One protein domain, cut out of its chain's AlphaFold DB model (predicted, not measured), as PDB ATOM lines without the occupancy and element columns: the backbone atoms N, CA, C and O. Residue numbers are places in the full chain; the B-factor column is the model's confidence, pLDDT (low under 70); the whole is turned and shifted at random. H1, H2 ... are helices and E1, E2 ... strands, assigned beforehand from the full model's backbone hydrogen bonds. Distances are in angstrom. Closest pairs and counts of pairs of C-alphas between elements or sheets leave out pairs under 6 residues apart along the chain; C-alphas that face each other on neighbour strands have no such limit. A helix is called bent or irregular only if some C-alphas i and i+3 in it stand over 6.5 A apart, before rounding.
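What this domain is: This is residues 121 to 285 of the 470 residues of an uncharacterized protein of Entomoplasma luminosum (UniProt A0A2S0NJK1). Two lobes stand side by side, each a slab of three antiparallel strands with two helices over one face: H1 and H2 cover the sheet E1 E2 E3, H3 and H4 cover the sheet E4 E5 E6, and H1 is at the seam between the lobes. The printed part has 165 residues with four named helices and six named strands, in the order H1 H2 E1 E2 E3 H3 H4 E4 E5 E6. Each sheet is a meander, each strand the antiparallel neighbour of the one before, and the class is mixed, helices and strands. The whole is compact, with a radius of gyration of the C-alphas of 17.0 A, and flat, spanning 49 by 43 by 22 A.

How they stand to each other: Start at H1, residues 121 to 134, which is on the sheet of E1, residues 153 to 158, E2, residues 167 to 176, and E3, residues 193 to 196. H1 lies over E2 at a height over the sheet of 8.8 A and runs along the strands, at 10 degrees to E2 on the local plane; the closest C-alphas of the two are those of Ala 133 and Ala 172, 6.3 A apart. H1 and this sheet form two layers, a helix on one face of a sheet. H2, residues 139 to 142, is on the same face. Look for the hairpin E1 and E2 at N 156 and O 173, 3.0 A, and for the hairpin E2 and E3 at N 168 and O 195, 2.7 A. Next come H3, residues 201 to 218, and H4, residues 223 to 228, on one face of the sheet of E4, residues 237 to 244, E5, residues 252 to 261, and E6, residues 278 to 281, again two layers. H3 lies over E5 at a height of 7.6 A; its closest C-alpha pair with E5 is Ala 217 and Tyr 256, 6.6 A. For H4 and E5 it is Ala 226 and Phe 255, 6.3 A. N 240 and O 258, 2.9 A, show the hairpin E4 and E5; N 253 and O 280, 2.8 A, the hairpin E5 and E6. H1 is also only just on this second sheet, with 5 pairs of C-alphas within 10 A, while E2 and E5 are apart. Every O i to N i+4 pair is within hydrogen-bond range in H4, against 8 of 10 in H1 and 12 of 14 in H3; H2 is too short for such a pair.

Where its parts are: Find C-alpha 121 at (98.349, 10.732, 68.847); from there H1 runs 19.7 A, irregular, with C-alphas 125 and 128 7.5 A apart. E2 measures 29.3 A and E5 30.0 A. H3 begins at (88.431, 41.631, 40.014) and measures 23.9 A; it is irregular, with C-alphas 209 and 212 7.6 A apart and a kink of 57 degrees near residue 212. E6 ends at C-alpha 281, (110.218, 27.928, 69.221).

The domain as a whole: The farthest C-alphas, those of Asn 165 and Gln 285, are 51.7 A apart. The printed part has no cut. The links E2 to E3 and E5 to E6 are long, 16 residues each. Mean pLDDT of the printed part is 88.5; residues 197 to 200 and 248 to 251 are under 70.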
ATOM      1  N   ALA A 121      97.060  10.053  68.808       85.94
ATOM      2  CA  ALA A 121      98.349  10.732  68.847       85.94
ATOM      3  C   ALA A 121      98.770  11.271  67.470       85.94
ATOM      4  O   ALA A 121      99.230  12.410  67.369       85.94
ATOM      5  N   PHE A 122      98.568  10.489  66.406       91.25
ATOM      6  CA  PHE A 122      98.811  10.929  65.034       91.25
ATOM      7  C   PHE A 122      97.916  12.117  64.656       91.25
ATOM      8  O   PHE A 122      98.412  13.130  64.164       91.25
ATOM      9  N   GLU A 123      96.613  12.030  64.936       91.56
ATOM     10  CA  GLU A 123      95.654  13.108  64.679       91.56
ATOM     11  C   GLU A 123      96.018  14.384  65.434       91.56
ATOM     12  O   GLU A 123      96.013  15.457  64.838       91.56
ATOM     13  N   ALA A 124      96.411  14.276  66.705       86.88
ATOM     14  CA  ALA A 124      96.886  15.411  67.485       86.88
ATOM     15  C   ALA A 124      98.158  16.034  66.885       86.88
ATOM     16  O   ALA A 124      98.260  17.257  66.802       86.88
ATOM     17  N   ALA A 125      99.101  15.211  66.412       88.12
ATOM     18  CA  ALA A 125     100.349  15.680  65.812       88.12
ATOM     19  C   ALA A 125     100.140  16.444  64.493       88.12
ATOM     20  O   ALA A 125     100.916  17.351  64.182       88.12
ATOM     21  N   ILE A 126      99.107  16.096  63.719       93.25
ATOM     22  CA  ILE A 126      98.810  16.742  62.432       93.25
ATOM     23  C   ILE A 126      97.699  17.791  62.507       93.25
ATOM     24  O   ILE A 126      97.576  18.568  61.566       93.25
ATOM     25  N   ALA A 127      96.895  17.827  63.577       90.88
ATOM     26  CA  ALA A 127      95.648  18.599  63.665       90.88
ATOM     27  C   ALA A 127      95.818  20.056  63.229       90.88
ATOM     28  O   ALA A 127      95.042  20.587  62.438       90.88
ATOM     29  N   GLU A 128      96.875  20.691  63.719       87.75
ATOM     30  CA  GLU A 128      97.157  22.091  63.452       87.75
ATOM     31  C   GLU A 128      97.507  22.356  61.976       87.75
ATOM     32  O   GLU A 128      97.121  23.375  61.405       87.75
ATOM     33  N   GLU A 129      98.239  21.443  61.333       93.69
ATOM     34  CA  GLU A 129      98.566  21.559  59.911       93.69
ATOM     35  C   GLU A 129      97.394  21.155  59.017       93.69
ATOM     36  O   GLU A 129      97.149  21.793  57.998       93.69
ATOM     37  N   LEU A 130      96.639  20.133  59.418       93.62
ATOM     38  CA  LEU A 130      95.419  19.705  58.749       93.62
ATOM     39  C   LEU A 130      94.405  20.856  58.691       93.62
ATOM     40  O   LEU A 130      93.851  21.134  57.627       93.62
ATOM     41  N   ASN A 131      94.219  21.566  59.806       92.38
ATOM     42  CA  ASN A 131      93.361  22.746  59.875       92.38
ATOM     43  C   ASN A 131      93.876  23.879  58.978       92.38
ATOM     44  O   ASN A 131      93.094  24.438  58.215       92.38
ATOM     45  N   TYR A 132      95.180  24.178  58.993       93.75
ATOM     46  CA  TYR A 132      95.749  25.194  58.101       93.75
ATOM     47  C   TYR A 132      95.552  24.843  56.616       93.75
ATOM     48  O   TYR A 132      95.107  25.683  55.835       93.75
ATOM     49  N   ALA A 133      95.804  23.589  56.233       93.44
ATOM     50  CA  ALA A 133      95.595  23.106  54.870       93.44
ATOM     51  C   ALA A 133      94.123  23.206  54.429       93.44
ATOM     52  O   ALA A 133      93.850  23.535  53.274       93.44
ATOM     53  N   ASN A 134      93.169  22.991  55.343       93.19
ATOM     54  CA  ASN A 134      91.738  23.164  55.074       93.19
ATOM     55  C   ASN A 134      91.350  24.619  54.754       93.19
ATOM     56  O   ASN A 134      90.362  24.837  54.044       93.19
ATOM     57  N   GLU A 135      92.121  25.605  55.217       91.94
ATOM     58  CA  GLU A 135      91.861  27.028  54.959       91.94
ATOM     59  C   GLU A 135      92.417  27.542  53.626       91.94
ATOM     60  O   GLU A 135      92.089  28.649  53.193       91.94
ATOM     61  N   ILE A 136      93.217  26.738  52.926       89.94
ATOM     62  CA  ILE A 136      93.795  27.117  51.636       89.94
ATOM     63  C   ILE A 136      92.745  26.952  50.537       89.94
ATOM     64  O   ILE A 136      92.460  25.846  50.078       89.94
ATOM     65  N   LYS A 137      92.164  28.081  50.120       87.44
ATOM     66  CA  LYS A 137      91.068  28.156  49.136       87.44
ATOM     67  C   LYS A 137      91.424  28.971  47.886       87.44
ATOM     68  O   LYS A 137      90.604  29.093  46.980       87.44
ATOM     69  N   THR A 138      92.633  29.531  47.825       84.00
ATOM     70  CA  THR A 138      93.092  30.390  46.723       84.00
ATOM     71  C   THR A 138      94.424  29.912  46.151       84.00
ATOM     72  O   THR A 138      95.223  29.276  46.843       84.00
ATOM     73  N   ARG A 139      94.693  30.289  44.895       84.44
ATOM     74  CA  ARG A 139      95.976  30.053  44.219       84.44
ATOM     75  C   ARG A 139      97.141  30.666  44.999       84.44
ATOM     76  O   ARG A 139      98.119  29.987  45.288       84.44
ATOM     77  N   SER A 140      96.996  31.926  45.416       82.06
ATOM     78  CA  SER A 140      98.031  32.685  46.127       82.06
ATOM     79  C   SER A 140      98.446  32.052  47.464       82.06
ATOM     80  O   SER A 140      99.611  32.161  47.855       82.06
ATOM     81  N   ALA A 141      97.520  31.388  48.167       85.62
ATOM     82  CA  ALA A 141      97.816  30.622  49.377       85.62
ATOM     83  C   ALA A 141      98.404  29.237  49.055       85.62
ATOM     84  O   ALA A 141      99.383  28.838  49.684       85.62
ATOM     85  N   ALA A 142      97.862  28.532  48.055       89.06
ATOM     86  CA  ALA A 142      98.331  27.207  47.643       89.06
ATOM     87  C   ALA A 142      99.780  27.230  47.123       89.06
ATOM     88  O   ALA A 142     100.592  26.410  47.547       89.06
ATOM     89  N   ASP A 143     100.136  28.219  46.296       86.25
ATOM     90  CA  ASP A 143     101.499  28.404  45.771       86.25
ATOM     91  C   ASP A 143     102.527  28.678  46.884       86.25
ATOM     92  O   ASP A 143     103.714  28.382  46.741       86.25
ATOM     93  N   LYS A 144     102.084  29.258  48.007       86.62
ATOM     94  CA  LYS A 144     102.937  29.609  49.153       86.62
ATOM     95  C   LYS A 144     102.949  28.544  50.247       86.62
ATOM     96  O   LYS A 144     103.714  28.687  51.205       86.62
ATOM     97  N   TYR A 145     102.143  27.492  50.121       90.81
ATOM     98  CA  TYR A 145     102.083  26.419  51.104       90.81
ATOM     99  C   TYR A 145     103.426  25.693  51.196       90.81
ATOM    100  O   TYR A 145     103.877  25.030  50.260       90.81
ATOM    101  N   LYS A 146     104.071  25.800  52.360       88.25
ATOM    102  CA  LYS A 146     105.307  25.083  52.669       88.25
ATOM    103  C   LYS A 146     104.982  23.922  53.589       88.25
ATOM    104  O   LYS A 146     104.592  24.133  54.733       88.25
ATOM    105  N   ARG A 147     105.193  22.705  53.092       88.00
ATOM    106  CA  ARG A 147     105.023  21.476  53.871       88.00
ATOM    107  C   ARG A 147     105.904  21.535  55.123       88.00
ATOM    108  O   ARG A 147     107.123  21.676  54.976       88.00
ATOM    109  N   PRO A 148     105.338  21.443  56.334       87.50
ATOM    110  CA  PRO A 148     106.155  21.425  57.533       87.50
ATOM    111  C   PRO A 148     106.857  20.078  57.691       87.50
ATOM    112  O   PRO A 148     106.427  19.058  57.156       87.50
ATOM    113  N   SER A 149     107.910  20.065  58.502       87.75
ATOM    114  CA  SER A 149     108.466  18.819  59.019       87.75
ATOM    115  C   SER A 149     107.688  18.425  60.273       87.75
ATOM    116  O   SER A 149     107.746  19.125  61.284       87.75
ATOM    117  N   ILE A 150     106.925  17.334  60.199       88.31
ATOM    118  CA  ILE A 150     106.311  16.682  61.361       88.31
ATOM    119  C   ILE A 150     107.025  15.342  61.528       88.31
ATOM    120  O   ILE A 150     107.154  14.576  60.571       88.31
ATOM    121  N   LYS A 151     107.543  15.075  62.732       88.25
ATOM    122  CA  LYS A 151     108.274  13.835  63.016       88.25
ATOM    123  C   LYS A 151     107.394  12.629  62.669       88.25
ATOM    124  O   LYS A 151     106.226  12.607  63.034       88.25
ATOM    125  N   ASP A 152     107.972  11.645  61.983       91.44
ATOM    126  CA  ASP A 152     107.314  10.382  61.621       91.44
ATOM    127  C   ASP A 152     106.086  10.497  60.700       91.44
ATOM    128  O   ASP A 152     105.343   9.530  60.537       91.44
ATOM    129  N   VAL A 153     105.913  11.644  60.032       94.38
ATOM    130  CA  VAL A 153     104.836  11.885  59.062       94.38
ATOM    131  C   VAL A 153     105.420  12.386  57.742       94.38
ATOM    132  O   VAL A 153     106.192  13.344  57.712       94.38
ATOM    133  N   ASP A 154     105.036  11.751  56.640       94.69
ATOM    134  CA  ASP A 154     105.277  12.222  55.281       94.69
ATOM    135  C   ASP A 154     104.082  13.035  54.792       94.69
ATOM    136  O   ASP A 154     102.950  12.549  54.717       94.69
ATOM    137  N   ILE A 155     104.347  14.293  54.441       93.75
ATOM    138  CA  ILE A 155     103.329  15.211  53.939       93.75
ATOM    139  C   ILE A 155     103.507  15.371  52.434       93.75
ATOM    140  O   ILE A 155     104.549  15.824  51.941       93.75
ATOM    141  N   THR A 156     102.461  15.036  51.694       93.06
ATOM    142  CA  THR A 156     102.350  15.316  50.263       93.06
ATOM    143  C   THR A 156     101.226  16.313  50.042       93.06
ATOM    144  O   THR A 156     100.306  16.412  50.848       93.06
ATOM    145  N   ASN A 157     101.286  17.076  48.961       91.38
ATOM    146  CA  ASN A 157     100.168  17.898  48.535       91.38
ATOM    147  C   ASN A 157      99.855  17.612  47.070       91.38
ATOM    148  O   ASN A 157     100.744  17.585  46.224       91.38
ATOM    149  N   ASP A 158      98.581  17.382  46.807       89.38
ATOM    150  CA  ASP A 158      98.000  17.327  45.479       89.38
ATOM    151  C   ASP A 158      97.588  18.756  45.126       89.38
ATOM    152  O   ASP A 158      96.593  19.267  45.645       89.38
ATOM    153  N   TYR A 159      98.448  19.434  44.365       88.75
ATOM    154  CA  TYR A 159      98.195  20.759  43.817       88.75
ATOM    155  C   TYR A 159      99.030  20.995  42.565       88.75
ATOM    156  O   TYR A 159     100.251  20.826  42.562       88.75
ATOM    157  N   THR A 160      98.362  21.449  41.515       85.25
ATOM    158  CA  THR A 160      98.984  22.014  40.319       85.25
ATOM    159  C   THR A 160      98.460  23.425  40.121       85.25
ATOM    160  O   THR A 160      97.283  23.691  40.360       85.25
ATOM    161  N   THR A 161      99.306  24.357  39.690       84.06
ATOM    162  CA  THR A 161      98.829  25.704  39.373       84.06
ATOM    163  C   THR A 161      97.778  25.599  38.261       84.06
ATOM    164  O   THR A 161      98.085  25.030  37.208       84.06
ATOM    165  N   PRO A 162      96.540  26.084  38.472       84.25
ATOM    166  CA  PRO A 162      95.514  26.003  37.441       84.25
ATOM    167  C   PRO A 162      95.932  26.808  36.197       84.25
ATOM    168  O   PRO A 162      96.756  27.720  36.281       84.25
ATOM    169  N   LEU A 163      95.366  26.471  35.038       82.00
ATOM    170  CA  LEU A 163      95.481  27.252  33.798       82.00
ATOM    171  C   LEU A 163      94.333  28.268  33.692       82.00
ATOM    172  O   LEU A 163      93.302  28.048  34.325       82.00
ATOM    173  N   PRO A 164      94.446  29.324  32.860       77.12
ATOM    174  CA  PRO A 164      93.331  30.223  32.561       77.12
ATOM    175  C   PRO A 164      92.018  29.488  32.279       77.12
ATOM    176  O   PRO A 164      91.988  28.593  31.436       77.12
ATOM    177  N   ASN A 165      90.944  29.876  32.976       72.00
ATOM    178  CA  ASN A 165      89.602  29.275  32.892       72.00
ATOM    179  C   ASN A 165      89.510  27.794  33.316       72.00
ATOM    180  O   ASN A 165      88.544  27.113  32.970       72.00
ATOM    181  N   ALA A 166      90.495  27.283  34.057       80.69
ATOM    182  CA  ALA A 166      90.478  25.942  34.625       80.69
ATOM    183  C   ALA A 166      90.502  25.984  36.158       80.69
ATOM    184  O   ALA A 166      90.986  26.930  36.782       80.69
ATOM    185  N   THR A 167      90.008  24.915  36.773       84.19
ATOM    186  CA  THR A 167      90.137  24.679  38.210       84.19
ATOM    187  C   THR A 167      91.228  23.653  38.482       84.19
ATOM    188  O   THR A 167      91.391  22.693  37.733       84.19
ATOM    189  N   SER A 168      91.923  23.824  39.593       85.81
ATOM    190  CA  SER A 168      92.790  22.836  40.215       85.81
ATOM    191  C   SER A 168      92.223  22.437  41.577       85.81
ATOM    192  O   SER A 168      91.199  22.952  42.030       85.81
ATOM    193  N   LYS A 169      92.886  21.500  42.236       90.31
ATOM    194  CA  LYS A 169      92.566  21.020  43.573       90.31
ATOM    195  C   LYS A 169      93.770  21.279  44.463       90.31
ATOM    196  O   LYS A 169      94.892  21.046  44.040       90.31
ATOM    197  N   PHE A 170      93.534  21.748  45.682       92.56
ATOM    198  CA  PHE A 170      94.525  21.706  46.748       92.56
ATOM    199  C   PHE A 170      94.079  20.682  47.790       92.56
ATOM    200  O   PHE A 170      92.982  20.790  48.344       92.56
ATOM    201  N   GLN A 171      94.922  19.688  48.056       95.62
ATOM    202  CA  GLN A 171      94.727  18.739  49.148       95.62
ATOM    203  C   GLN A 171      96.070  18.306  49.734       95.62
ATOM    204  O   GLN A 171      96.902  17.741  49.028       95.62
ATOM    205  N   ALA A 172      96.279  18.521  51.031       95.56
ATOM    206  CA  ALA A 172      97.414  17.963  51.757       95.56
ATOM    207  C   ALA A 172      97.058  16.565  52.279       95.56
ATOM    208  O   ALA A 172      96.004  16.386  52.886       95.56
ATOM    209  N   ALA A 173      97.934  15.586  52.064       95.88
ATOM    210  CA  ALA A 173      97.843  14.252  52.638       95.88
ATOM    211  C   ALA A 173      98.964  14.055  53.662       95.88
ATOM    212  O   ALA A 173     100.126  14.377  53.409       95.88
ATOM    213  N   PHE A 174      98.590  13.519  54.815       97.12
ATOM    214  CA  PHE A 174      99.430  13.245  55.967       97.12
ATOM    215  C   PHE A 174      99.516  11.732  56.113       97.12
ATOM    216  O   PHE A 174      98.529  11.078  56.458       97.12
ATOM    217  N   ASN A 175     100.686  11.178  55.815       95.94
ATOM    218  CA  ASN A 175     100.916   9.741  55.789       95.94
ATOM    219  C   ASN A 175     101.905   9.363  56.890       95.94
ATOM    220  O   ASN A 175     103.015   9.897  56.904       95.94
ATOM    221  N   PRO A 176     101.556   8.458  57.810       95.31
ATOM    222  CA  PRO A 176     102.525   7.940  58.759       95.31
ATOM    223  C   PRO A 176     103.691   7.238  58.063       95.31
ATOM    224  O   PRO A 176     103.504   6.496  57.097       95.31
ATOM    225  N   LYS A 177     104.906   7.448  58.571       94.06
ATOM    226  CA  LYS A 177     106.083   6.732  58.073       94.06
ATOM    227  C   LYS A 177     106.030   5.259  58.489       94.06
ATOM    228  O   LYS A 177     105.755   4.988  59.659       94.06
ATOM    229  N   PRO A 178     106.428   4.311  57.618       89.62
ATOM    230  CA  PRO A 178     106.433   2.879  57.945       89.62
ATOM    231  C   PRO A 178     107.293   2.496  59.161       89.62
ATOM    232  O   PRO A 178     107.064   1.467  59.787       89.62
ATOM    233  N   THR A 179     108.302   3.306  59.488       85.81
ATOM    234  CA  THR A 179     109.262   3.053  60.576       85.81
ATOM    235  C   THR A 179     109.087   3.990  61.774       85.81
ATOM    236  O   THR A 179     109.939   4.001  62.657       85.81
ATOM    237  N   GLY A 180     108.046   4.826  61.777       86.94
ATOM    238  CA  GLY A 180     107.825   5.854  62.794       86.94
ATOM    239  C   GLY A 180     106.863   5.427  63.903       86.94
ATOM    240  O   GLY A 180     106.224   4.378  63.818       86.94
ATOM    241  N   ILE A 181     106.700   6.276  64.924       87.88
ATOM    242  CA  ILE A 181     105.788   6.004  66.056       87.88
ATOM    243  C   ILE A 181     104.306   5.942  65.649       87.88
ATOM    244  O   ILE A 181     103.490   5.399  66.385       87.88
ATOM    245  N   TYR A 182     103.965   6.478  64.475       91.62
ATOM    246  CA  TYR A 182     102.603   6.501  63.939       91.62
ATOM    247  C   TYR A 182     102.340   5.417  62.888       91.62
ATOM    248  O   TYR A 182     101.298   5.461  62.250       91.62
ATOM    249  N   LYS A 183     103.259   4.466  62.665       90.31
ATOM    250  CA  LYS A 183     103.197   3.493  61.551       90.31
ATOM    251  C   LYS A 183     101.861   2.742  61.408       90.31
ATOM    252  O   LYS A 183     101.504   2.373  60.296       90.31
ATOM    253  N   ASP A 184     101.145   2.535  62.515       89.44
ATOM    254  CA  ASP A 184      99.875   1.801  62.565       89.44
ATOM    255  C   ASP A 184      98.643   2.732  62.471       89.44
ATOM    256  O   ASP A 184      97.505   2.265  62.447       89.44
ATOM    257  N   ALA A 185      98.849   4.052  62.404       92.44
ATOM    258  CA  ALA A 185      97.785   5.020  62.165       92.44
ATOM    259  C   ALA A 185      97.339   5.011  60.695       92.44
ATOM    260  O   ALA A 185      98.093   4.721  59.767       92.44
ATOM    261  N   THR A 186      96.089   5.397  60.473       95.12
ATOM    262  CA  THR A 186      95.535   5.614  59.138       95.12
ATOM    263  C   THR A 186      95.838   7.033  58.667       95.12
ATOM    264  O   THR A 186      95.602   7.999  59.398       95.12
ATOM    265  N   SER A 187      96.300   7.165  57.419       95.25
ATOM    266  CA  SER A 187      96.530   8.461  56.774       95.25
ATOM    267  C   SER A 187      95.306   9.373  56.831       95.25
ATOM    268  O   SER A 187      94.152   8.934  56.813       95.25
ATOM    269  N   ARG A 188      95.563  10.680  56.843       97.00
ATOM    270  CA  ARG A 188      94.528  11.715  56.797       97.00
ATOM    271  C   ARG A 188      94.797  12.678  55.659       97.00
ATOM    272  O   ARG A 188      95.944  12.897  55.291       97.00
ATOM    273  N   SER A 189      93.740  13.295  55.149       95.00
ATOM    274  CA  SER A 189      93.851  14.334  54.130       95.00
ATOM    275  C   SER A 189      93.018  15.541  54.516       95.00
ATOM    276  O   SER A 189      91.958  15.397  55.125       95.00
ATOM    277  N   SER A 190      93.488  16.723  54.131       95.00
ATOM    278  CA  SER A 190      92.675  17.932  54.159       95.00
ATOM    279  C   SER A 190      91.493  17.801  53.196       95.00
ATOM    280  O   SER A 190      91.437  16.909  52.338       95.00
ATOM    281  N   ASN A 191      90.563  18.741  53.293       93.25
ATOM    282  CA  ASN A 191      89.520  18.947  52.306       93.25
ATOM    283  C   ASN A 191      90.144  19.112  50.916       93.25
ATOM    284  O   ASN A 191      91.214  19.704  50.757       93.25
ATOM    285  N   ALA A 192      89.458  18.569  49.913       90.81
ATOM    286  CA  ALA A 192      89.788  18.762  48.510       90.81
ATOM    287  C   ALA A 192      89.252  20.123  48.049       90.81
ATOM    288  O   ALA A 192      88.173  20.209  47.463       90.81
ATOM    289  N   ASN A 193      89.982  21.193  48.358       88.75
ATOM    290  CA  ASN A 193      89.548  22.548  48.040       88.75
ATOM    291  C   ASN A 193      89.724  22.815  46.540       88.75
ATOM    292  O   ASN A 193      90.822  22.661  46.000       88.75
ATOM    293  N   ILE A 194      88.648  23.231  45.869       86.06
ATOM    294  CA  ILE A 194      88.690  23.631  44.458       86.06
ATOM    295  C   ILE A 194      89.330  25.019  44.364       86.06
ATOM    296  O   ILE A 194      88.815  26.004  44.902       86.06
ATOM    297  N   ILE A 195      90.459  25.085  43.666       84.19
ATOM    298  CA  ILE A 195      91.228  26.299  43.414       84.19
ATOM    299  C   ILE A 195      90.972  26.727  41.977       84.19
ATOM    300  O   ILE A 195      91.437  26.092  41.037       84.19
ATOM    301  N   GLU A 196      90.236  27.807  41.780       78.31
ATOM    302  CA  GLU A 196      90.068  28.382  40.446       78.31
ATOM    303  C   GLU A 196      91.345  29.118  40.026       78.31
ATOM    304  O   GLU A 196      92.044  29.710  40.859       78.31
ATOM    305  N   PHE A 197      91.657  29.091  38.729       65.44
ATOM    306  CA  PHE A 197      92.485  30.139  38.149       65.44
ATOM    307  C   PHE A 197      91.760  31.452  38.363       65.44
ATOM    308  O   PHE A 197      90.608  31.541  37.957       65.44
ATOM    309  N   GLU A 198      92.406  32.387  39.060       62.59
ATOM    310  CA  GLU A 198      91.808  33.641  39.533       62.59
ATOM    311  C   GLU A 198      90.614  34.130  38.707       62.59
ATOM    312  O   GLU A 198      90.754  34.405  37.519       62.59
ATOM    313  N   ASP A 199      89.478  34.318  39.375       58.03
ATOM    314  CA  ASP A 199      88.380  35.173  38.921       58.03
ATOM    315  C   ASP A 199      87.607  35.610  40.187       58.03
ATOM    316  O   ASP A 199      87.494  34.783  41.096       58.03
ATOM    317  N   PRO A 200      87.088  36.847  40.365       66.44
ATOM    318  CA  PRO A 200      87.038  38.029  39.504       66.44
ATOM    319  C   PRO A 200      87.821  39.210  40.120       66.44
ATOM    320  O   PRO A 200      88.417  39.083  41.188       66.44
ATOM    321  N   ALA A 201      87.803  40.397  39.500       74.38
ATOM    322  CA  ALA A 201      88.431  41.631  40.014       74.38
ATOM    323  C   ALA A 201      88.231  41.888  41.532       74.38
ATOM    324  O   ALA A 201      89.085  42.498  42.176       74.38
ATOM    325  N   ILE A 202      87.137  41.375  42.105       81.75
ATOM    326  CA  ILE A 202      86.814  41.410  43.536       81.75
ATOM    327  C   ILE A 202      87.857  40.665  44.394       81.75
ATOM    328  O   ILE A 202      88.254  41.190  45.432       81.75
ATOM    329  N   GLN A 203      88.360  39.494  43.974       86.00
ATOM    330  CA  GLN A 203      89.406  38.771  44.714       86.00
ATOM    331  C   GLN A 203      90.715  39.570  44.724       86.00
ATOM    332  O   GLN A 203      91.333  39.711  45.772       86.00
ATOM    333  N   ILE A 204      91.111  40.157  43.588       84.44
ATOM    334  CA  ILE A 204      92.323  40.991  43.495       84.44
ATOM    335  C   ILE A 204      92.189  42.246  44.366       84.44
ATOM    336  O   ILE A 204      93.122  42.610  45.083       84.44
ATOM    337  N   ALA A 205      91.024  42.900  44.335       88.44
ATOM    338  CA  ALA A 205      90.738  44.051  45.184       88.44
ATOM    339  C   ALA A 205      90.813  43.680  46.674       88.44
ATOM    340  O   ALA A 205      91.439  44.403  47.452       88.44
ATOM    341  N   PHE A 206      90.255  42.525  47.052       91.50
ATOM    342  CA  PHE A 206      90.336  41.991  48.407       91.50
ATOM    343  C   PHE A 206      91.786  41.715  48.829       91.50
ATOM    344  O   PHE A 206      92.215  42.200  49.874       91.50
ATOM    345  N   GLU A 207      92.571  41.012  48.007       90.88
ATOM    346  CA  GLU A 207      93.977  40.710  48.305       90.88
ATOM    347  C   GLU A 207      94.814  41.979  48.485       90.88
ATOM    348  O   GLU A 207      95.579  42.083  49.446       90.88
ATOM    349  N   LYS A 208      94.613  42.978  47.619       92.06
ATOM    350  CA  LYS A 208      95.274  44.283  47.729       92.06
ATOM    351  C   LYS A 208      94.863  45.027  49.000       92.06
ATOM    352  O   LYS A 208      95.695  45.672  49.634       92.06
ATOM    353  N   LYS A 209      93.590  44.936  49.399       95.19
ATOM    354  CA  LYS A 209      93.082  45.589  50.610       95.19
ATOM    355  C   LYS A 209      93.722  45.028  51.880       95.19
ATOM    356  O   LYS A 209      94.011  45.795  52.797       95.19
ATOM    357  N   ILE A 210      93.953  43.716  51.928       95.62
ATOM    358  CA  ILE A 210      94.539  43.038  53.094       95.62
ATOM    359  C   ILE A 210      96.069  42.956  53.052       95.62
ATOM    360  O   ILE A 210      96.669  42.534  54.035       95.62
ATOM    361  N   GLU A 211      96.715  43.351  51.952       94.94
ATOM    362  CA  GLU A 211      98.143  43.123  51.697       94.94
ATOM    363  C   GLU A 211      99.052  43.619  52.829       94.94
ATOM    364  O   GLU A 211      99.893  42.866  53.321       94.94
ATOM    365  N   SER A 212      98.862  44.860  53.284       95.25
ATOM    366  CA  SER A 212      99.685  45.440  54.355       95.25
ATOM    367  C   SER A 212      99.563  44.650  55.661       95.25
ATOM    368  O   SER A 212     100.570  44.342  56.299       95.25
ATOM    369  N   GLU A 213      98.343  44.261  56.026       96.50
ATOM    370  CA  GLU A 213      98.079  43.531  57.263       96.50
ATOM    371  C   GLU A 213      98.529  42.069  57.177       96.50
ATOM    372  O   GLU A 213      99.092  41.527  58.130       96.50
ATOM    373  N   LYS A 214      98.362  41.450  56.004       95.12
ATOM    374  CA  LYS A 214      98.879  40.119  55.686       95.12
ATOM    375  C   LYS A 214     100.404  40.092  55.759       95.12
ATOM    376  O   LYS A 214     100.955  39.151  56.323       95.12
ATOM    377  N   ASN A 215     101.088  41.109  55.238       95.06
ATOM    378  CA  ASN A 215     102.544  41.223  55.338       95.06
ATOM    379  C   ASN A 215     102.985  41.390  56.797       95.06
ATOM    380  O   ASN A 215     103.859  40.657  57.249       95.06
ATOM    381  N   ARG A 216     102.296  42.234  57.575       95.94
ATOM    382  CA  ARG A 216     102.564  42.383  59.013       95.94
ATOM    383  C   ARG A 216     102.383  41.075  59.790       95.94
ATOM    384  O   ARG A 216     103.182  40.779  60.671       95.94
ATOM    385  N   ALA A 217     101.354  40.286  59.464       95.44
ATOM    386  CA  ALA A 217     101.155  38.956  60.040       95.44
ATOM    387  C   ALA A 217     102.278  37.984  59.636       95.44
ATOM    388  O   ALA A 217     102.786  37.248  60.478       95.44
ATOM    389  N   ASN A 218     102.693  38.006  58.365       93.94
ATOM    390  CA  ASN A 218     103.774  37.164  57.843       93.94
ATOM    391  C   ASN A 218     105.138  37.477  58.474       93.94
ATOM    392  O   ASN A 218     105.963  36.574  58.577       93.94
ATOM    393  N   ASP A 219     105.365  38.716  58.910       94.62
ATOM    394  CA  ASP A 219     106.634  39.154  59.502       94.62
ATOM    395  C   ASP A 219     106.812  38.748  60.976       94.62
ATOM    396  O   ASP A 219     107.883  38.973  61.548       94.62
ATOM    397  N   ILE A 220     105.805  38.124  61.599       93.25
ATOM    398  CA  ILE A 220     105.918  37.588  62.961       93.25
ATOM    399  C   ILE A 220     106.886  36.407  62.985       93.25
ATOM    400  O   ILE A 220     106.665  35.382  62.340       93.25
ATOM    401  N   LYS A 221     107.937  36.532  63.797       88.69
ATOM    402  CA  LYS A 221     108.991  35.520  63.959       88.69
ATOM    403  C   LYS A 221     109.121  34.998  65.383       88.69
ATOM    404  O   LYS A 221     109.776  33.982  65.586       88.69
ATOM    405  N   THR A 222     108.544  35.685  66.368       87.31
ATOM    406  CA  THR A 222     108.694  35.331  67.785       87.31
ATOM    407  C   THR A 222     107.350  35.187  68.479       87.31
ATOM    408  O   THR A 222     106.355  35.800  68.088       87.31
ATOM    409  N   GLN A 223     107.343  34.424  69.574       87.00
ATOM    410  CA  GLN A 223     106.179  34.307  70.446       87.00
ATOM    411  C   GLN A 223     105.700  35.673  70.946       87.00
ATOM    412  O   GLN A 223     104.504  35.943  70.921       87.00
ATOM    413  N   LYS A 224     106.625  36.544  71.374       86.31
ATOM    414  CA  LYS A 224     106.285  37.882  71.876       86.31
ATOM    415  C   LYS A 224     105.521  38.696  70.833       86.31
ATOM    416  O   LYS A 224     104.484  39.269  71.142       86.31
ATOM    417  N   GLN A 225     106.006  38.697  69.592       91.06
ATOM    418  CA  GLN A 225     105.342  39.394  68.491       91.06
ATOM    419  C   GLN A 225     103.939  38.837  68.222       91.06
ATOM    420  O   GLN A 225     103.030  39.618  67.961       91.06
ATOM    421  N   ALA A 226     103.754  37.514  68.309       91.81
ATOM    422  CA  ALA A 226     102.446  36.879  68.154       91.81
ATOM    423  C   ALA A 226     101.472  37.260  69.285       91.81
ATOM    424  O   ALA A 226     100.326  37.604  69.009       91.81
ATOM    425  N   GLU A 227     101.928  37.247  70.543       89.75
ATOM    426  CA  GLU A 227     101.121  37.627  71.715       89.75
ATOM    427  C   GLU A 227     100.742  39.119  71.714       89.75
ATOM    428  O   GLU A 227      99.666  39.492  72.180       89.75
ATOM    429  N   GLU A 228     101.612  39.980  71.186       91.38
ATOM    430  CA  GLU A 228     101.395  41.429  71.103       91.38
ATOM    431  C   GLU A 228     100.642  41.855  69.828       91.38
ATOM    432  O   GLU A 228     100.284  43.030  69.683       91.38
ATOM    433  N   TYR A 229     100.380  40.928  68.898       94.31
ATOM    434  CA  TYR A 229      99.737  41.252  67.631       94.31
ATOM    435  C   TYR A 229      98.283  41.674  67.835       94.31
ATOM    436  O   TYR A 229      97.427  40.912  68.284       94.31
ATOM    437  N   LYS A 230      97.982  42.905  67.427       93.94
ATOM    438  CA  LYS A 230      96.625  43.452  67.395       93.94
ATOM    439  C   LYS A 230      96.237  43.707  65.959       93.94
ATOM    440  O   LYS A 230      96.843  44.589  65.352       93.94
ATOM    441  N   ALA A 231      95.276  42.954  65.435       91.62
ATOM    442  CA  ALA A 231      94.805  43.116  64.067       91.62
ATOM    443  C   ALA A 231      94.292  44.546  63.816       91.62
ATOM    444  O   ALA A 231      93.592  45.119  64.654       91.62
ATOM    445  N   GLY A 232      94.654  45.127  62.674       89.25
ATOM    446  CA  GLY A 232      94.095  46.388  62.205       89.25
ATOM    447  C   GLY A 232      92.623  46.237  61.814       89.25
ATOM    448  O   GLY A 232      92.142  45.139  61.553       89.25
ATOM    449  N   ILE A 233      91.890  47.349  61.748       91.94
ATOM    450  CA  ILE A 233      90.512  47.337  61.246       91.94
ATOM    451  C   ILE A 233      90.554  47.526  59.732       91.94
ATOM    452  O   ILE A 233      91.032  48.549  59.240       91.94
ATOM    453  N   ILE A 234      90.023  46.551  59.000       94.00
ATOM    454  CA  ILE A 234      89.846  46.624  57.553       94.00
ATOM    455  C   ILE A 234      88.335  46.605  57.281       94.00
ATOM    456  O   ILE A 234      87.684  45.622  57.634       94.00
ATOM    457  N   PRO A 235      87.758  47.670  56.690       93.88
ATOM    458  CA  PRO A 235      86.340  47.694  56.338       93.88
ATOM    459  C   PRO A 235      85.943  46.466  55.518       93.88
ATOM    460  O   PRO A 235      86.701  46.036  54.649       93.88
ATOM    461  N   ASP A 236      84.773  45.908  55.823       93.00
ATOM    462  CA  ASP A 236      84.189  44.731  55.174       93.00
ATOM    463  C   ASP A 236      85.009  43.434  55.252       93.00
ATOM    464  O   ASP A 236      84.697  42.461  54.557       93.00
ATOM    465  N   VAL A 237      86.004  43.369  56.144       95.44
ATOM    466  CA  VAL A 237      86.830  42.178  56.372       95.44
ATOM    467  C   VAL A 237      86.835  41.816  57.855       95.44
ATOM    468  O   VAL A 237      87.279  42.581  58.708       95.44
ATOM    469  N   LYS A 238      86.379  40.602  58.171       95.62
ATOM    470  CA  LYS A 238      86.564  39.991  59.487       95.62
ATOM    471  C   LYS A 238      87.940  39.333  59.526       95.62
ATOM    472  O   LYS A 238      88.259  38.500  58.682       95.62
ATOM    473  N   ILE A 239      88.732  39.687  60.530       95.81
ATOM    474  CA  ILE A 239      90.062  39.123  60.749       95.81
ATOM    475  C   ILE A 239      89.989  38.118  61.895       95.81
ATOM    476  O   ILE A 239      89.551  38.459  62.994       95.81
ATOM    477  N   GLU A 240      90.403  36.884  61.633       96.00
ATOM    478  CA  GLU A 240      90.488  35.816  62.624       96.00
ATOM    479  C   GLU A 240      91.951  35.518  62.956       96.00
ATOM    480  O   GLU A 240      92.773  35.286  62.071       96.00
ATOM    481  N   LEU A 241      92.275  35.563  64.249       95.75
ATOM    482  CA  LEU A 241      93.614  35.335  64.782       95.75
ATOM    483  C   LEU A 241      93.722  33.887  65.245       95.75
ATOM    484  O   LEU A 241      93.023  33.495  66.180       95.75
ATOM    485  N   ILE A 242      94.619  33.120  64.634       94.81
ATOM    486  CA  ILE A 242      94.913  31.756  65.058       94.81
ATOM    487  C   ILE A 242      96.291  31.739  65.707       94.81
ATOM    488  O   ILE A 242      97.309  31.957  65.049       94.81
ATOM    489  N   TYR A 243      96.313  31.486  67.014       92.50
ATOM    490  CA  TYR A 243      97.530  31.414  67.811       92.50
ATOM    491  C   TYR A 243      97.559  30.118  68.614       92.50
ATOM    492  O   TYR A 243      96.655  29.844  69.406       92.50
ATOM    493  N   THR A 244      98.637  29.357  68.441       88.81
ATOM    494  CA  THR A 244      98.946  28.192  69.268       88.81
ATOM    495  C   THR A 244     100.149  28.528  70.132       88.81
ATOM    496  O   THR A 244     101.245  28.783  69.627       88.81
ATOM    497  N   LYS A 245      99.946  28.541  71.450       85.31
ATOM    498  CA  LYS A 245     101.008  28.819  72.417       85.31
ATOM    499  C   LYS A 245     102.057  27.689  72.395       85.31
ATOM    500  O   LYS A 245     101.658  26.528  72.435       85.31
ATOM    501  N   PRO A 246     103.368  28.000  72.367       82.81
ATOM    502  CA  PRO A 246     104.414  26.991  72.493       82.81
ATOM    503  C   PRO A 246     104.410  26.428  73.915       82.81
ATOM    504  O   PRO A 246     104.319  27.193  74.879       82.81
ATOM    505  N   ASP A 247     104.560  25.119  74.050       72.62
ATOM    506  CA  ASP A 247     104.682  24.414  75.326       72.62
ATOM    507  C   ASP A 247     106.140  23.919  75.472       72.62
ATOM    508  O   ASP A 247     106.827  23.722  74.469       72.62
ATOM    509  N   PRO A 248     106.689  23.706  76.679       64.69
ATOM    510  CA  PRO A 248     107.941  22.961  76.810       64.69
ATOM    511  C   PRO A 248     107.906  21.570  76.130       64.69
ATOM    512  O   PRO A 248     108.969  21.043  75.789       64.69
ATOM    513  N   LYS A 249     106.722  20.970  75.910       61.28
ATOM    514  CA  LYS A 249     106.522  19.700  75.182       61.28
ATOM    515  C   LYS A 249     105.127  19.656  74.498       61.28
ATOM    516  O   LYS A 249     104.255  18.970  75.032       61.28
ATOM    517  N   PRO A 250     104.846  20.308  73.343       57.09
ATOM    518  CA  PRO A 250     105.719  20.518  72.174       57.09
ATOM    519  C   PRO A 250     106.402  21.892  72.068       57.09
ATOM    520  O   PRO A 250     105.750  22.927  72.150       57.09
ATOM    521  N   THR A 251     107.692  21.885  71.712       66.94
ATOM    522  CA  THR A 251     108.607  23.046  71.647       66.94
ATOM    523  C   THR A 251     108.269  24.123  70.615       66.94
ATOM    524  O   THR A 251     109.040  25.070  70.467       66.94
ATOM    525  N   HIS A 252     107.167  24.008  69.875       80.88
ATOM    526  CA  HIS A 252     106.810  24.962  68.829       80.88
ATOM    527  C   HIS A 252     105.398  25.497  69.032       80.88
ATOM    528  O   HIS A 252     104.459  24.744  69.275       80.88
ATOM    529  N   GLY A 253     105.268  26.809  68.888       87.94
ATOM    530  CA  GLY A 253     104.005  27.514  68.764       87.94
ATOM    531  C   GLY A 253     103.790  27.947  67.323       87.94
ATOM    532  O   GLY A 253     104.669  27.801  66.461       87.94
ATOM    533  N   SER A 254     102.617  28.505  67.062       91.62
ATOM    534  CA  SER A 254     102.282  29.006  65.740       91.62
ATOM    535  C   SER A 254     101.400  30.236  65.773       91.62
ATOM    536  O   SER A 254     100.698  30.517  66.746       91.62
ATOM    537  N   PHE A 255     101.451  30.975  64.672       95.38
ATOM    538  CA  PHE A 255     100.610  32.130  64.448       95.38
ATOM    539  C   PHE A 255     100.272  32.259  62.966       95.38
ATOM    540  O   PHE A 255     101.154  32.161  62.107       95.38
ATOM    541  N   TYR A 256      99.004  32.527  62.674       95.88
ATOM    542  CA  TYR A 256      98.559  33.039  61.386       95.88
ATOM    543  C   TYR A 256      97.231  33.773  61.522       95.88
ATOM    544  O   TYR A 256      96.534  33.689  62.532       95.88
ATOM    545  N   VAL A 257      96.890  34.507  60.474       96.81
ATOM    546  CA  VAL A 257      95.665  35.290  60.391       96.81
ATOM    547  C   VAL A 257      94.845  34.798  59.212       96.81
ATOM    548  O   VAL A 257      95.401  34.555  58.140       96.81
ATOM    549  N   ILE A 258      93.532  34.678  59.385       96.31
ATOM    550  CA  ILE A 258      92.598  34.406  58.295       96.31
ATOM    551  C   ILE A 258      91.769  35.661  58.036       96.31
ATOM    552  O   ILE A 258      91.163  36.236  58.940       96.31
ATOM    553  N   PHE A 259      91.757  36.096  56.781       96.56
ATOM    554  CA  PHE A 259      90.974  37.236  56.328       96.56
ATOM    555  C   PHE A 259      89.687  36.727  55.683       96.56
ATOM    556  O   PHE A 259      89.726  36.042  54.656       96.56
ATOM    557  N   HIS A 260      88.546  37.072  56.274       94.00
ATOM    558  CA  HIS A 260      87.225  36.694  55.790       94.00
ATOM    559  C   HIS A 260      86.488  37.923  55.250       94.00
ATOM    560  O   HIS A 260      86.208  38.843  56.023       94.00
ATOM    561  N   PRO A 261      86.124  37.962  53.961       91.12
ATOM    562  CA  PRO A 261      85.216  38.989  53.471       91.12
ATOM    563  C   PRO A 261      83.859  38.852  54.172       91.12
ATOM    564  O   PRO A 261      83.347  37.748  54.373       91.12
ATOM    565  N   THR A 262      83.292  39.977  54.597       91.00
ATOM    566  CA  THR A 262      82.002  40.009  55.296       91.00
ATOM    567  C   THR A 262      80.837  39.779  54.333       91.00
ATOM    568  O   THR A 262      80.890  40.096  53.143       91.00
ATOM    569  N   PHE A 263      79.754  39.202  54.851       81.44
ATOM    570  CA  PHE A 263      78.538  38.995  54.072       81.44
ATOM    571  C   PHE A 263      77.879  40.349  53.757       81.44
ATOM    572  O   PHE A 263      77.545  41.090  54.678       81.44
ATOM    573  N   GLY A 264      77.698  40.667  52.470       79.94
ATOM    574  CA  GLY A 264      77.106  41.931  52.008       79.94
ATOM    575  C   GLY A 264      78.061  43.132  51.917       79.94
ATOM    576  O   GLY A 264      77.598  44.218  51.583       79.94
ATOM    577  N   GLY A 265      79.357  42.955  52.198       85.25
ATOM    578  CA  GLY A 265      80.374  44.005  52.056       85.25
ATOM    579  C   GLY A 265      80.951  44.131  50.638       85.25
ATOM    580  O   GLY A 265      80.620  43.346  49.748       85.25
ATOM    581  N   GLU A 266      81.868  45.086  50.438       87.38
ATOM    582  CA  GLU A 266      82.521  45.381  49.145       87.38
ATOM    583  C   GLU A 266      83.165  44.142  48.490       87.38
ATOM    584  O   GLU A 266      83.149  43.990  47.270       87.38
ATOM    585  N   TYR A 267      83.691  43.224  49.305       87.94
ATOM    586  CA  TYR A 267      84.402  42.022  48.855       87.94
ATOM    587  C   TYR A 267      83.523  40.763  48.834       87.94
ATOM    588  O   TYR A 267      84.035  39.641  48.887       87.94
ATOM    589  N   HIS A 268      82.196  40.914  48.801       80.81
ATOM    590  CA  HIS A 268      81.287  39.774  48.739       80.81
ATOM    591  C   HIS A 268      81.575  38.893  47.509       80.81
ATOM    592  O   HIS A 268      81.714  39.383  46.391       80.81
ATOM    593  N   GLY A 269      81.674  37.580  47.725       78.00
ATOM    594  CA  GLY A 269      82.058  36.610  46.693       78.00
ATOM    595  C   GLY A 269      83.560  36.315  46.621       78.00
ATOM    596  O   GLY A 269      83.935  35.315  46.015       78.00
ATOM    597  N   ALA A 270      84.421  37.103  47.280       86.69
ATOM    598  CA  ALA A 270      85.824  36.732  47.459       86.69
ATOM    599  C   ALA A 270      85.966  35.515  48.395       86.69
ATOM    600  O   ALA A 270      85.181  35.308  49.328       86.69
ATOM    601  N   LYS A 271      87.001  34.707  48.162       87.56
ATOM    602  CA  LYS A 271      87.381  33.577  49.016       87.56
ATOM    603  C   LYS A 271      88.264  34.072  50.160       87.56
ATOM    604  O   LYS A 271      89.121  34.938  49.977       87.56
ATOM    605  N   SER A 272      88.067  33.496  51.350       90.00
ATOM    606  CA  SER A 272      88.923  33.781  52.507       90.00
ATOM    607  C   SER A 272      90.377  33.439  52.210       90.00
ATOM    608  O   SER A 272      90.664  32.477  51.493       90.00
ATOM    609  N   LEU A 273      91.286  34.221  52.787       91.31
ATOM    610  CA  LEU A 273      92.711  34.085  52.534       91.31
ATOM    611  C   LEU A 273      93.479  34.018  53.852       91.31
ATOM    612  O   LEU A 273      93.383  34.960  54.637       91.31
ATOM    613  N   PRO A 274      94.266  32.962  54.106       93.94
ATOM    614  CA  PRO A 274      95.175  32.952  55.237       93.94
ATOM    615  C   PRO A 274      96.484  33.702  54.927       93.94
ATOM    616  O   PRO A 274      96.930  33.815  53.776       93.94
ATOM    617  N   SER A 275      97.131  34.202  55.977       95.19
ATOM    618  CA  SER A 275      98.555  34.531  55.963       95.19
ATOM    619  C   SER A 275      99.401  33.250  55.908       95.19
ATOM    620  O   SER A 275      98.895  32.123  55.967       95.19
ATOM    621  N   ASN A 276     100.716  33.406  55.803       92.69
ATOM    622  CA  ASN A 276     101.629  32.299  56.032       92.69
ATOM    623  C   ASN A 276     101.485  31.830  57.484       92.69
ATOM    624  O   ASN A 276     101.357  32.651  58.398       92.69
ATOM    625  N   LYS A 277     101.536  30.513  57.680       91.81
ATOM    626  CA  LYS A 277     101.673  29.913  59.004       91.81
ATOM    627  C   LYS A 277     103.104  30.080  59.497       91.81
ATOM    628  O   LYS A 277     104.019  29.418  59.008       91.81
ATOM    629  N   ASN A 278     103.281  30.953  60.480       91.75
ATOM    630  CA  ASN A 278     104.559  31.161  61.143       91.75
ATOM    631  C   ASN A 278     104.682  30.192  62.314       91.75
ATOM    632  O   ASN A 278     103.763  30.075  63.122       91.75
ATOM    633  N   ARG A 279     105.820  29.499  62.404       88.31
ATOM    634  CA  ARG A 279     106.181  28.652  63.545       88.31
ATOM    635  C   ARG A 279     107.330  29.308  64.297       88.31
ATOM    636  O   ARG A 279     108.252  29.822  63.668       88.31
ATOM    637  N   PHE A 280     107.278  29.271  65.618       86.06
ATOM    638  CA  PHE A 280     108.333  29.791  66.489       86.06
ATOM    639  C   PHE A 280     108.565  28.836  67.650       86.06
ATOM    640  O   PHE A 280     107.669  28.096  68.055       86.06
ATOM    641  N   GLU A 281     109.795  28.818  68.144       82.25
ATOM    642  CA  GLU A 281     110.218  27.928  69.221       82.25
ATOM    643  C   GLU A 281     109.795  28.464  70.590       82.25
ATOM    644  O   GLU A 281     109.507  29.653  70.758       82.25
ATOM    645  N   TYR A 282     109.744  27.561  71.564       81.56
ATOM    646  CA  TYR A 282     109.570  27.893  72.967       81.56
ATOM    647  C   TYR A 282     110.721  28.790  73.435       81.56
ATOM    648  O   TYR A 282     111.871  28.364  73.516       81.56
ATOM    649  N   ASP A 283     110.411  30.046  73.753       85.50
ATOM    650  CA  ASP A 283     111.407  31.001  74.228       85.50
ATOM    651  C   ASP A 283     111.612  30.833  75.738       85.50
ATOM    652  O   ASP A 283     110.874  31.390  76.560       85.50
ATOM    653  N   HIS A 284     112.633  30.056  76.105       86.56
ATOM    654  CA  HIS A 284     112.981  29.804  77.502       86.56
ATOM    655  C   HIS A 284     113.127  31.102  78.314       86.56
ATOM    656  O   HIS A 284     112.719  31.124  79.476       86.56
ATOM    657  N   GLN A 285     113.645  32.185  77.720       89.88
ATOM    658  CA  GLN A 285     113.859  33.457  78.410       89.88
ATOM    659  C   GLN A 285     112.537  34.153  78.739       89.88
ATOM    660  O   GLN A 285     112.353  34.585  79.874       89.88
TER     661      GLN A 285